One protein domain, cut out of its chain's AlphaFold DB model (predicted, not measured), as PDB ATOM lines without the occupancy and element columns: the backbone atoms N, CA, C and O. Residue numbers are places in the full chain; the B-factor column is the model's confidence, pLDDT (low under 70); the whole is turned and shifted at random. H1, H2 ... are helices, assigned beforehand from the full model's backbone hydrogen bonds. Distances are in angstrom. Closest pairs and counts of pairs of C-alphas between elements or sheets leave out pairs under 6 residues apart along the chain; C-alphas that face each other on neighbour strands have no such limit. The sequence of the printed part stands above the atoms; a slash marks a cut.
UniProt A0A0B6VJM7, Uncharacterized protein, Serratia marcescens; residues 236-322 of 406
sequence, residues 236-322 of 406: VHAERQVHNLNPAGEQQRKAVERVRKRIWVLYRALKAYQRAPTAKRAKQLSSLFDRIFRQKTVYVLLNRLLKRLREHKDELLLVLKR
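What this domain is: This is residues 236 to 322 of the 406 residues of an uncharacterized protein of Serratia marcescens (UniProt A0A0B6VJM7). The model is a rod of helices lying mostly side by side, an uneven bundle in which the long helix H2 makes the length, H3 folds back along it, H4 folds back again beside one end of H3, and the short H1 packs on H2 and H4. From the end of H4 the small helices H5 and H6 run on toward the far end of H2, where H6 packs on it. The printed part has 87 residues with six named helices, H1 to H6 in chain order, and no named strand; its class is all helix. It is compact, with a radius of gyration of the C-alphas of 13.4 A, and spans 42 by 20 by 19 A.

How they stand to each other: H2, residues 250 to 275, is the hub, touching three other helices. H3, residues 279 to 294, forms a helical hairpin with H2: they touch, closest at the C-alphas of Arg 262 and Ile 292, 6.8 A apart, and run opposite ways at a shallow tilt of 14 degrees. H1, residues 236 to 243, also forms a hairpin with H2; it touches H2 residues 256 to 263 alone, the closest C-alphas being those of Glu 239 and Arg 260 at 6.8 A, at a shallow tilt of 16 degrees, opposite ways. H4, residues 300 to 311, forms a hairpin with H3 at a shallow tilt of 30 degrees, opposite ways; residues 306 to 310 alone touch residues 290 to 294 alone, and the C-alphas of Phe 293 and Leu 306 are closest, at 5.0 A. H4 touches H1 as well, closest at the C-alphas of Val 242 and Leu 302, 7.1 A. H2 and H4 are close but not clearly touching. H6, residues 318 to 321, touches H2 residues 270 to 274 alone, closest at the C-alphas of Gln 274 and Val 319, 7.4 A. H5, residues 313 to 316, touches no helix; it is close to H3 but not clearly touching, with the C-alphas of Phe 289 and Lys 313 closest at 7.9 A. H1 and H3 are apart. Each O i to N i+4 pair is within hydrogen-bond range in H3 and H4, as are 3 of 4 in H1 and 21 of 22 in H2; H5 and H6 are too short for such a pair.

Where its parts are: H2 is 38.3 A from first to last C-alpha, from C-alpha 250 at (53.406, 24.336, 11.881) to C-alpha 275 at (41.874, -3.513, -11.790). H3 is 22.6 A long, H4 17.0 A and H1 10.1 A, with C-alpha 236 at (36.975, 9.059, 2.055). H5 and H6 have four residues each, and H6 ends with C-alpha 321 at (39.810, -9.938, -0.199).

The domain as a whole: The C-alphas of Ala 248 and Thr 278, 42.0 A apart, are the two farthest apart. The printed part has no cut. The link from H1 to H2 is short and the other links between helices are tight. The mean pLDDT of the printed part is 97.6, and no printed residue is under 70.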
ATOM      1  N   VAL A 236      37.160   7.600   2.079       96.81
ATOM      2  CA  VAL A 236      36.975   9.059   2.055       96.81
ATOM      3  C   VAL A 236      36.551   9.556   3.438       96.81
ATOM      4  O   VAL A 236      37.042  10.587   3.888       96.81
ATOM      5  N   HIS A 237      35.707   8.806   4.152       96.31
ATOM      6  CA  HIS A 237      35.343   9.126   5.532       96.31
ATOM      7  C   HIS A 237      36.516   8.935   6.498       96.31
ATOM      8  O   HIS A 237      36.756   9.808   7.333       96.31
ATOM      9  N   ALA A 238      37.294   7.859   6.347       97.12
ATOM     10  CA  ALA A 238      38.501   7.643   7.144       97.12
ATOM     11  C   ALA A 238      39.536   8.770   6.957       97.12
ATOM     12  O   ALA A 238      40.092   9.278   7.931       97.12
ATOM     13  N   GLU A 239      39.765   9.215   5.719       97.62
ATOM     14  CA  GLU A 239      40.663  10.338   5.428       97.62
ATOM     15  C   GLU A 239      40.116  11.662   5.971       97.62
ATOM     16  O   GLU A 239      40.873  12.429   6.575       97.62
ATOM     17  N   ARG A 240      38.800  11.893   5.855       96.94
ATOM     18  CA  ARG A 240      38.133  13.098   6.369       96.94
ATOM     19  C   ARG A 240      38.332  13.265   7.877       96.94
ATOM     20  O   ARG A 240      38.514  14.388   8.338       96.94
ATOM     21  N   GLN A 241      38.369  12.173   8.647       97.38
ATOM     22  CA  GLN A 241      38.689  12.232  10.081       97.38
ATOM     23  C   GLN A 241      40.088  12.811  10.339       97.38
ATOM     24  O   GLN A 241      40.270  13.567  11.290       97.38
ATOM     25  N   VAL A 242      41.070  12.482   9.493       97.81
ATOM     26  CA  VAL A 242      42.437  13.023   9.583       97.81
ATOM     27  C   VAL A 242      42.473  14.472   9.100       97.81
ATOM     28  O   VAL A 242      43.134  15.304   9.716       97.81
ATOM     29  N   HIS A 243      41.755  14.783   8.017       97.06
ATOM     30  CA  HIS A 243      41.655  16.134   7.467       97.06
ATOM     31  C   HIS A 243      41.059  17.141   8.457       97.06
ATOM     32  O   HIS A 243      41.562  18.258   8.542       97.06
ATOM     33  N   ASN A 244      40.035  16.733   9.206       97.00
ATOM     34  CA  ASN A 244      39.300  17.591  10.136       97.00
ATOM     35  C   ASN A 244      40.009  17.797  11.483       97.00
ATOM     36  O   ASN A 244      39.467  18.464  12.363       97.00
ATOM     37  N   LEU A 245      41.195  17.214  11.688       96.94
ATOM     38  CA  LEU A 245      41.997  17.536  12.862       96.94
ATOM     39  C   LEU A 245      42.408  19.010  12.815       96.94
ATOM     40  O   LEU A 245      42.827  19.500  11.772       96.94
ATOM     41  N   ASN A 246      42.345  19.685  13.962       95.38
ATOM     42  CA  ASN A 246      42.709  21.094  14.089       95.38
ATOM     43  C   ASN A 246      44.130  21.226  14.681       95.38
ATOM     44  O   ASN A 246      44.284  21.066  15.894       95.38
ATOM     45  N   PRO A 247      45.194  21.387  13.870       95.75
ATOM     46  CA  PRO A 247      46.558  21.546  14.371       95.75
ATOM     47  C   PRO A 247      46.792  22.961  14.922       95.75
ATOM     48  O   PRO A 247      46.457  23.944  14.271       95.75
ATOM     49  N   ALA A 248      47.454  23.070  16.075       93.69
ATOM     50  CA  ALA A 248      47.745  24.350  16.730       93.69
ATOM     51  C   ALA A 248      49.030  25.043  16.222       93.69
ATOM     52  O   ALA A 248      49.309  26.175  16.597       93.69
ATOM     53  N   GLY A 249      49.836  24.379  15.381       95.38
ATOM     54  CA  GLY A 249      51.104  24.928  14.892       95.38
ATOM     55  C   GLY A 249      51.691  24.201  13.682       95.38
ATOM     56  O   GLY A 249      51.201  23.152  13.254       95.38
ATOM     57  N   GLU A 250      52.781  24.756  13.144       97.25
ATOM     58  CA  GLU A 250      53.406  24.336  11.881       97.25
ATOM     59  C   GLU A 250      53.784  22.851  11.849       97.25
ATOM     60  O   GLU A 250      53.468  22.128  10.903       97.25
ATOM     61  N   GLN A 251      54.428  22.362  12.912       97.12
ATOM     62  CA  GLN A 251      54.881  20.972  12.987       97.12
ATOM     63  C   GLN A 251      53.705  19.984  12.972       97.12
ATOM     64  O   GLN A 251      53.778  18.936  12.322       97.12
ATOM     65  N   GLN A 252      52.600  20.324  13.645       98.06
ATOM     66  CA  GLN A 252      51.391  19.502  13.658       98.06
ATOM     67  C   GLN A 252      50.693  19.524  12.294       98.06
ATOM     68  O   GLN A 252      50.272  18.471  11.813       98.06
ATOM     69  N   ARG A 253      50.627  20.688  11.632       97.94
ATOM     70  CA  ARG A 253      50.052  20.809  10.284       97.94
ATOM     71  C   ARG A 253      50.827  19.969   9.271       97.94
ATOM     72  O   ARG A 253      50.231  19.131   8.593       97.94
ATOM     73  N   LYS A 254      52.161  20.075   9.270       98.19
ATOM     74  CA  LYS A 254      53.051  19.235   8.446       98.19
ATOM     75  C   LYS A 254      52.870  17.740   8.735       98.19
ATOM     76  O   LYS A 254      52.930  16.927   7.811       98.19
ATOM     77  N   ALA A 255      52.640  17.356   9.995       98.00
ATOM     78  CA  ALA A 255      52.359  15.966  10.353       98.00
ATOM     79  C   ALA A 255      51.037  15.471   9.740       98.00
ATOM     80  O   ALA A 255      51.033  14.425   9.087       98.00
ATOM     81  N   VAL A 256      49.947  16.235   9.879       98.25
ATOM     82  CA  VAL A 256      48.643  15.922   9.265       98.25
ATOM     83  C   VAL A 256      48.778  15.810   7.745       98.25
ATOM     84  O   VAL A 256      48.399  14.791   7.172       98.25
ATOM     85  N   GLU A 257      49.386  16.794   7.079       98.19
ATOM     86  CA  GLU A 257      49.583  16.785   5.624       98.19
ATOM     87  C   GLU A 257      50.368  15.564   5.137       98.19
ATOM     88  O   GLU A 257      49.984  14.921   4.156       98.19
ATOM     89  N   ARG A 258      51.454  15.203   5.831       98.25
ATOM     90  CA  ARG A 258      52.269  14.030   5.492       98.25
ATOM     91  C   ARG A 258      51.465  12.737   5.599       98.25
ATOM     92  O   ARG A 258      51.563  11.884   4.716       98.25
ATOM     93  N   VAL A 259      50.673  12.586   6.660       98.38
ATOM     94  CA  VAL A 259      49.808  11.415   6.847       98.38
ATOM     95  C   VAL A 259      48.740  11.357   5.759       98.38
ATOM     96  O   VAL A 259      48.589  10.313   5.126       98.38
ATOM     97  N   ARG A 260      48.060  12.474   5.473       98.44
ATOM     98  CA  ARG A 260      47.052  12.550   4.404       98.44
ATOM     99  C   ARG A 260      47.636  12.161   3.049       98.44
ATOM    100  O   ARG A 260      47.073  11.306   2.372       98.44
ATOM    101  N   LYS A 261      48.804  12.703   2.680       98.44
ATOM    102  CA  LYS A 261      49.516  12.329   1.442       98.44
ATOM    103  C   LYS A 261      49.743  10.815   1.360       98.44
ATOM    104  O   LYS A 261      49.464  10.211   0.329       98.44
ATOM    105  N   ARG A 262      50.186  10.184   2.453       98.56
ATOM    106  CA  ARG A 262      50.394   8.726   2.518       98.56
ATOM    107  C   ARG A 262      49.090   7.928   2.394       98.56
ATOM    108  O   ARG A 262      49.076   6.929   1.681       98.56
ATOM    109  N   ILE A 263      48.005   8.375   3.030       98.50
ATOM    110  CA  ILE A 263      46.673   7.759   2.892       98.50
ATOM    111  C   ILE A 263      46.208   7.817   1.432       98.50
ATOM    112  O   ILE A 263      45.786   6.800   0.889       98.50
ATOM    113  N   TRP A 264      46.356   8.960   0.759       98.50
ATOM    114  CA  TRP A 264      45.984   9.095  -0.652       98.50
ATOM    115  C   TRP A 264      46.846   8.246  -1.593       98.50
ATOM    116  O   TRP A 264      46.324   7.719  -2.575       98.50
ATOM    117  N   VAL A 265      48.136   8.059  -1.290       98.56
ATOM    118  CA  VAL A 265      48.994   7.101  -2.011       98.56
ATOM    119  C   VAL A 265      48.458   5.676  -1.861       98.56
ATOM    120  O   VAL A 265      48.281   4.991  -2.867       98.56
ATOM    121  N   LEU A 266      48.138   5.246  -0.634       98.69
ATOM    122  CA  LEU A 266      47.544   3.929  -0.392       98.69
ATOM    123  C   LEU A 266      46.203   3.778  -1.122       98.69
ATOM    124  O   LEU A 266      46.005   2.794  -1.823       98.69
ATOM    125  N   TYR A 267      45.315   4.767  -1.036       98.56
ATOM    126  CA  TYR A 267      44.016   4.755  -1.708       98.56
ATOM    127  C   TYR A 267      44.134   4.604  -3.233       98.56
ATOM    128  O   TYR A 267      43.432   3.792  -3.835       98.56
ATOM    129  N   ARG A 268      45.046   5.346  -3.879       98.44
ATOM    130  CA  ARG A 268      45.307   5.201  -5.324       98.44
ATOM    131  C   ARG A 268      45.836   3.808  -5.662       98.44
ATOM    132  O   ARG A 268      45.429   3.231  -6.666       98.44
ATOM    133  N   ALA A 269      46.699   3.255  -4.813       98.44
ATOM    134  CA  ALA A 269      47.225   1.910  -4.996       98.44
ATOM    135  C   ALA A 269      46.146   0.825  -4.794       98.44
ATOM    136  O   ALA A 269      46.140  -0.158  -5.529       98.44
ATOM    137  N   LEU A 270      45.189   1.032  -3.880       98.50
ATOM    138  CA  LEU A 270      44.006   0.176  -3.730       98.50
ATOM    139  C   LEU A 270      43.109   0.240  -4.975       98.50
ATOM    140  O   LEU A 270      42.696  -0.803  -5.470       98.50
ATOM    141  N   LYS A 271      42.880   1.427  -5.554       97.62
ATOM    142  CA  LYS A 271      42.161   1.549  -6.839       97.62
ATOM    143  C   LYS A 271      42.860   0.805  -7.975       97.62
ATOM    144  O   LYS A 271      42.207   0.129  -8.762       97.62
ATOM    145  N   ALA A 272      44.185   0.917  -8.065       97.69
ATOM    146  CA  ALA A 272      44.962   0.183  -9.060       97.69
ATOM    147  C   ALA A 272      44.899  -1.338  -8.828       97.69
ATOM    148  O   ALA A 272      44.849  -2.103  -9.787       97.69
ATOM    149  N   TYR A 273      44.861  -1.774  -7.566       98.00
ATOM    150  CA  TYR A 273      44.686  -3.178  -7.202       98.00
ATOM    151  C   TYR A 273      43.347  -3.748  -7.678       98.00
ATOM    152  O   TYR A 273      43.351  -4.850  -8.212       98.00
ATOM    153  N   GLN A 274      42.236  -3.005  -7.574       96.12
ATOM    154  CA  GLN A 274      40.919  -3.475  -8.044       96.12
ATOM    155  C   GLN A 274      40.912  -3.870  -9.528       96.12
ATOM    156  O   GLN A 274      40.181  -4.770  -9.920       96.12
ATOM    157  N   ARG A 275      41.755  -3.229 -10.349       95.31
ATOM    158  CA  ARG A 275      41.874  -3.513 -11.790       95.31
ATOM    159  C   ARG A 275      42.736  -4.739 -12.105       95.31
ATOM    160  O   ARG A 275      42.572  -5.342 -13.154       95.31
ATOM    161  N   ALA A 276      43.690  -5.068 -11.235       95.25
ATOM    162  CA  ALA A 276      44.646  -6.159 -11.435       95.25
ATOM    163  C   ALA A 276      45.051  -6.769 -10.077       95.25
ATOM    164  O   ALA A 276      46.172  -6.522  -9.590       95.25
ATOM    165  N   PRO A 277      44.131  -7.508  -9.427       96.75
ATOM    166  CA  PRO A 277      44.348  -8.042  -8.093       96.75
ATOM    167  C   PRO A 277      45.356  -9.194  -8.129       96.75
ATOM    168  O   PRO A 277      45.256 -10.116  -8.931       96.75
ATOM    169  N   THR A 278      46.350  -9.153  -7.241       97.69
ATOM    170  CA  THR A 278      47.302 -10.258  -7.044       97.69
ATOM    171  C   THR A 278      47.608 -10.433  -5.564       97.69
ATOM    172  O   THR A 278      47.737  -9.451  -4.826       97.69
ATOM    173  N   ALA A 279      47.822 -11.676  -5.124       97.06
ATOM    174  CA  ALA A 279      48.155 -11.972  -3.729       97.06
ATOM    175  C   ALA A 279      49.416 -11.225  -3.247       97.06
ATOM    176  O   ALA A 279      49.473 -10.750  -2.111       97.06
ATOM    177  N   LYS A 280      50.416 -11.054  -4.128       97.81
ATOM    178  CA  LYS A 280      51.637 -10.284  -3.835       97.81
ATOM    179  C   LYS A 280      51.320  -8.812  -3.553       97.81
ATOM    180  O   LYS A 280      51.760  -8.289  -2.529       97.81
ATOM    181  N   ARG A 281      50.527  -8.155  -4.413       97.50
ATOM    182  CA  ARG A 281      50.120  -6.754  -4.202       97.50
ATOM    183  C   ARG A 281      49.243  -6.595  -2.963       97.50
ATOM    184  O   ARG A 281      49.454  -5.652  -2.208       97.50
ATOM    185  N   ALA A 282      48.329  -7.531  -2.697       98.25
ATOM    186  CA  ALA A 282      47.500  -7.501  -1.491       98.25
ATOM    187  C   ALA A 282      48.354  -7.489  -0.209       98.25
ATOM    188  O   ALA A 282      48.165  -6.632   0.659       98.25
ATOM    189  N   LYS A 283      49.367  -8.365  -0.122       98.31
ATOM    190  CA  LYS A 283      50.322  -8.377   1.000       98.31
ATOM    191  C   LYS A 283      51.073  -7.045   1.120       98.31
ATOM    192  O   LYS A 283      51.118  -6.468   2.203       98.31
ATOM    193  N   GLN A 284      51.590  -6.513   0.009       98.38
ATOM    194  CA  GLN A 284      52.312  -5.232  -0.009       98.38
ATOM    195  C   GLN A 284      51.451  -4.053   0.474       98.38
ATOM    196  O   GLN A 284      51.922  -3.228   1.261       98.38
ATOM    197  N   LEU A 285      50.191  -3.976   0.037       98.69
ATOM    198  CA  LEU A 285      49.251  -2.921   0.430       98.69
ATOM    199  C   LEU A 285      48.849  -3.039   1.902       98.69
ATOM    200  O   LEU A 285      48.816  -2.033   2.610       98.69
ATOM    201  N   SER A 286      48.642  -4.263   2.390       98.62
ATOM    202  CA  SER A 286      48.399  -4.540   3.809       98.62
ATOM    203  C   SER A 286      49.580  -4.108   4.693       98.62
ATOM    204  O   SER A 286      49.379  -3.478   5.734       98.62
ATOM    205  N   SER A 287      50.824  -4.346   4.260       98.44
ATOM    206  CA  SER A 287      52.022  -3.859   4.960       98.44
ATOM    207  C   SER A 287      52.201  -2.339   4.853       98.44
ATOM    208  O   SER A 287      52.675  -1.700   5.795       98.44
ATOM    209  N   LEU A 288      51.832  -1.722   3.723       98.44
ATOM    210  CA  LEU A 288      51.831  -0.263   3.579       98.44
ATOM    211  C   LEU A 288      50.832   0.388   4.542       98.44
ATOM    212  O   LEU A 288      51.198   1.354   5.209       98.44
ATOM    213  N   PHE A 289      49.627  -0.171   4.667       98.69
ATOM    214  CA  PHE A 289      48.652   0.246   5.673       98.69
ATOM    215  C   PHE A 289      49.281   0.232   7.070       98.69
ATOM    216  O   PHE A 289      49.306   1.257   7.747       98.69
ATOM    217  N   ASP A 290      49.876  -0.893   7.482       98.44
ATOM    218  CA  ASP A 290      50.513  -1.003   8.797       98.44
ATOM    219  C   ASP A 290      51.580   0.076   9.021       98.44
ATOM    220  O   ASP A 290      51.590   0.713  10.071       98.44
ATOM    221  N   ARG A 291      52.444   0.349   8.035       98.19
ATOM    222  CA  ARG A 291      53.457   1.415   8.145       98.19
ATOM    223  C   ARG A 291      52.840   2.803   8.333       98.19
ATOM    224  O   ARG A 291      53.368   3.600   9.105       98.19
ATOM    225  N   ILE A 292      51.735   3.097   7.649       98.25
ATOM    226  CA  ILE A 292      51.043   4.388   7.758       98.25
ATOM    227  C   ILE A 292      50.371   4.521   9.125       98.25
ATOM    228  O   ILE A 292      50.535   5.541   9.786       98.25
ATOM    229  N   PHE A 293      49.634   3.515   9.582       98.31
ATOM    230  CA  PHE A 293      48.817   3.652  10.790       98.31
ATOM    231  C   PHE A 293      49.558   3.298  12.093       98.31
ATOM    232  O   PHE A 293      49.058   3.585  13.178       98.31
ATOM    233  N   ARG A 294      50.775   2.731  12.021       97.50
ATOM    234  CA  ARG A 294      51.671   2.529  13.183       97.50
ATOM    235  C   ARG A 294      52.601   3.705  13.466       97.50
ATOM    236  O   ARG A 294      53.217   3.731  14.530       97.50
ATOM    237  N   GLN A 295      52.754   4.635  12.522       96.25
ATOM    238  CA  GLN A 295      53.698   5.737  12.682       96.25
ATOM    239  C   GLN A 295      53.339   6.600  13.900       96.25
ATOM    240  O   GLN A 295      52.164   6.814  14.203       96.25
ATOM    241  N   LYS A 296      54.362   7.130  14.572       96.62
ATOM    242  CA  LYS A 296      54.205   8.144  15.616       96.62
ATOM    243  C   LYS A 296      54.568   9.509  15.045       96.62
ATOM    244  O   LYS A 296      55.523   9.646  14.285       96.62
ATOM    245  N   THR A 297      53.784  10.512  15.407       96.94
ATOM    246  CA  THR A 297      53.979  11.912  15.025       96.94
ATOM    247  C   THR A 297      54.085  12.784  16.273       96.94
ATOM    248  O   THR A 297      53.770  12.331  17.375       96.94
ATOM    249  N   VAL A 298      54.454  14.053  16.097       96.31
ATOM    250  CA  VAL A 298      54.441  15.056  17.177       96.31
ATOM    251  C   VAL A 298      53.028  15.358  17.701       96.31
ATOM    252  O   VAL A 298      52.877  15.954  18.761       96.31
ATOM    253  N   TYR A 299      51.978  14.960  16.973       97.94
ATOM    254  CA  TYR A 299      50.602  15.312  17.300       97.94
ATOM    255  C   TYR A 299      49.859  14.144  17.967       97.94
ATOM    256  O   TYR A 299      49.486  13.160  17.326       97.94
ATOM    257  N   VAL A 300      49.600  14.269  19.272       97.19
ATOM    258  CA  VAL A 300      48.961  13.221  20.091       97.19
ATOM    259  C   VAL A 300      47.572  12.828  19.573       97.19
ATOM    260  O   VAL A 300      47.274  11.634  19.502       97.19
ATOM    261  N   LEU A 301      46.730  13.791  19.178       98.06
ATOM    262  CA  LEU A 301      45.386  13.484  18.663       98.06
ATOM    263  C   LEU A 301      45.446  12.720  17.336       98.06
ATOM    264  O   LEU A 301      44.698  11.759  17.156       98.06
ATOM    265  N   LEU A 302      46.390  13.068  16.455       98.44
ATOM    266  CA  LEU A 302      46.650  12.314  15.229       98.44
ATOM    267  C   LEU A 302      47.086  10.878  15.540       98.44
ATOM    268  O   LEU A 302      46.537   9.941  14.971       98.44
ATOM    269  N   ASN A 303      48.003  10.679  16.490       98.44
ATOM    270  CA  ASN A 303      48.456   9.337  16.879       98.44
ATOM    271  C   ASN A 303      47.306   8.473  17.431       98.44
ATOM    272  O   ASN A 303      47.189   7.298  17.082       98.44
ATOM    273  N   ARG A 304      46.425   9.054  18.260       98.25
ATOM    274  CA  ARG A 304      45.224   8.367  18.771       98.25
ATOM    275  C   ARG A 304      44.259   8.005  17.642       98.25
ATOM    276  O   ARG A 304      43.720   6.902  17.632       98.25
ATOM    277  N   LEU A 305      44.055   8.908  16.682       98.19
ATOM    278  CA  LEU A 305      43.217   8.642  15.515       98.19
ATOM    279  C   LEU A 305      43.791   7.517  14.644       98.19
ATOM    280  O   LEU A 305      43.054   6.603  14.290       98.19
ATOM    281  N   LEU A 306      45.094   7.541  14.351       98.56
ATOM    282  CA  LEU A 306      45.755   6.492  13.570       98.56
ATOM    283  C   LEU A 306      45.655   5.121  14.243       98.56
ATOM    284  O   LEU A 306      45.411   4.132  13.557       98.56
ATOM    285  N   LYS A 307      45.769   5.069  15.577       98.31
ATOM    286  CA  LYS A 307      45.543   3.839  16.343       98.31
ATOM    287  C   LYS A 307      44.123   3.295  16.136       98.31
ATOM    288  O   LYS A 307      43.991   2.123  15.810       98.31
ATOM    289  N   ARG A 308      43.088   4.138  16.250       97.50
ATOM    290  CA  ARG A 308      41.690   3.722  16.014       97.50
ATOM    291  C   ARG A 308      41.459   3.254  14.578       97.50
ATOM    292  O   ARG A 308      40.883   2.201  14.361       97.50
ATOM    293  N   LEU A 309      41.966   3.983  13.582       97.69
ATOM    294  CA  LEU A 309      41.857   3.563  12.177       97.69
ATOM    295  C   LEU A 309      42.576   2.230  11.916       97.69
ATOM    296  O   LEU A 309      42.125   1.443  11.091       97.69
ATOM    297  N   ARG A 310      43.664   1.944  12.642       97.88
ATOM    298  CA  ARG A 310      44.356   0.652  12.572       97.88
ATOM    299  C   ARG A 310      43.522  -0.501  13.126       97.88
ATOM    300  O   ARG A 310      43.638  -1.605  12.605       97.88
ATOM    301  N   GLU A 311      42.732  -0.267  14.170       97.25
ATOM    302  CA  GLU A 311      41.819  -1.278  14.734       97.25
ATOM    303  C   GLU A 311      40.765  -1.704  13.697       97.25
ATOM    304  O   GLU A 311      40.360  -2.860  13.689       97.25
ATOM    305  N   HIS A 312      40.452  -0.824  12.742       97.12
ATOM    306  CA  HIS A 312      39.536  -1.058  11.623       97.12
ATOM    307  C   HIS A 312      40.210  -1.520  10.316       97.12
ATOM    308  O   HIS A 312      39.724  -1.278   9.206       97.12
ATOM    309  N   LYS A 313      41.389  -2.148  10.415       98.12
ATOM    310  CA  LYS A 313      42.177  -2.558   9.242       98.12
ATOM    311  C   LYS A 313      41.399  -3.485   8.311       98.12
ATOM    312  O   LYS A 313      41.478  -3.308   7.097       98.12
ATOM    313  N   ASP A 314      40.692  -4.465   8.866       97.50
ATOM    314  CA  ASP A 314      39.987  -5.469   8.069       97.50
ATOM    315  C   ASP A 314      38.828  -4.859   7.272       97.50
ATOM    316  O   ASP A 314      38.670  -5.197   6.099       97.50
ATOM    317  N   GLU A 315      38.082  -3.908   7.847       98.12
ATOM    318  CA  GLU A 315      36.975  -3.243   7.149       98.12
ATOM    319  C   GLU A 315      37.489  -2.234   6.105       98.12
ATOM    320  O   GLU A 315      36.941  -2.131   5.007       98.12
ATOM    321  N   LEU A 316      38.575  -1.502   6.397       98.50
ATOM    322  CA  LEU A 316      39.198  -0.577   5.437       98.50
ATOM    323  C   LEU A 316      39.884  -1.310   4.274       98.50
ATOM    324  O   LEU A 316      39.973  -0.779   3.166       98.50
ATOM    325  N   LEU A 317      40.386  -2.523   4.499       98.50
ATOM    326  CA  LEU A 317      41.075  -3.321   3.484       98.50
ATOM    327  C   LEU A 317      40.233  -4.479   2.940       98.50
ATOM    328  O   LEU A 317      40.799  -5.358   2.286       98.50
ATOM    329  N   LEU A 318      38.906  -4.469   3.127       98.31
ATOM    330  CA  LEU A 318      38.009  -5.503   2.592       98.31
ATOM    331  C   LEU A 318      38.226  -5.729   1.085       98.31
ATOM    332  O   LEU A 318      38.260  -6.870   0.629       98.31
ATOM    333  N   VAL A 319      38.514  -4.653   0.345       97.88
ATOM    334  CA  VAL A 319      38.873  -4.669  -1.084       97.88
ATOM    335  C   VAL A 319      39.999  -5.650  -1.440       97.88
ATOM    336  O   VAL A 319      40.044  -6.168  -2.546       97.88
ATOM    337  N   LEU A 320      40.931  -5.927  -0.520       98.19
ATOM    338  CA  LEU A 320      42.039  -6.851  -0.773       98.19
ATOM    339  C   LEU A 320      41.569  -8.306  -0.838       98.19
ATOM    340  O   LEU A 320      42.192  -9.106  -1.530       98.19
ATOM    341  N   LYS A 321      40.482  -8.634  -0.132       96.69
ATOM    342  CA  LYS A 321      39.810  -9.938  -0.199       96.69
ATOM    343  C   LYS A 321      38.745  -9.956  -1.297       96.69
ATOM    344  O   LYS A 321      38.502 -11.006  -1.873       96.69
ATOM    345  N   ARG A 322      38.134  -8.799  -1.569       96.00
ATOM    346  CA  ARG A 322      36.994  -8.624  -2.472       96.00
ATOM    347  C   ARG A 322      37.198  -7.424  -3.403       96.00
ATOM    348  O   ARG A 322      36.730  -6.327  -3.087       96.00
TER     349      ARG A 322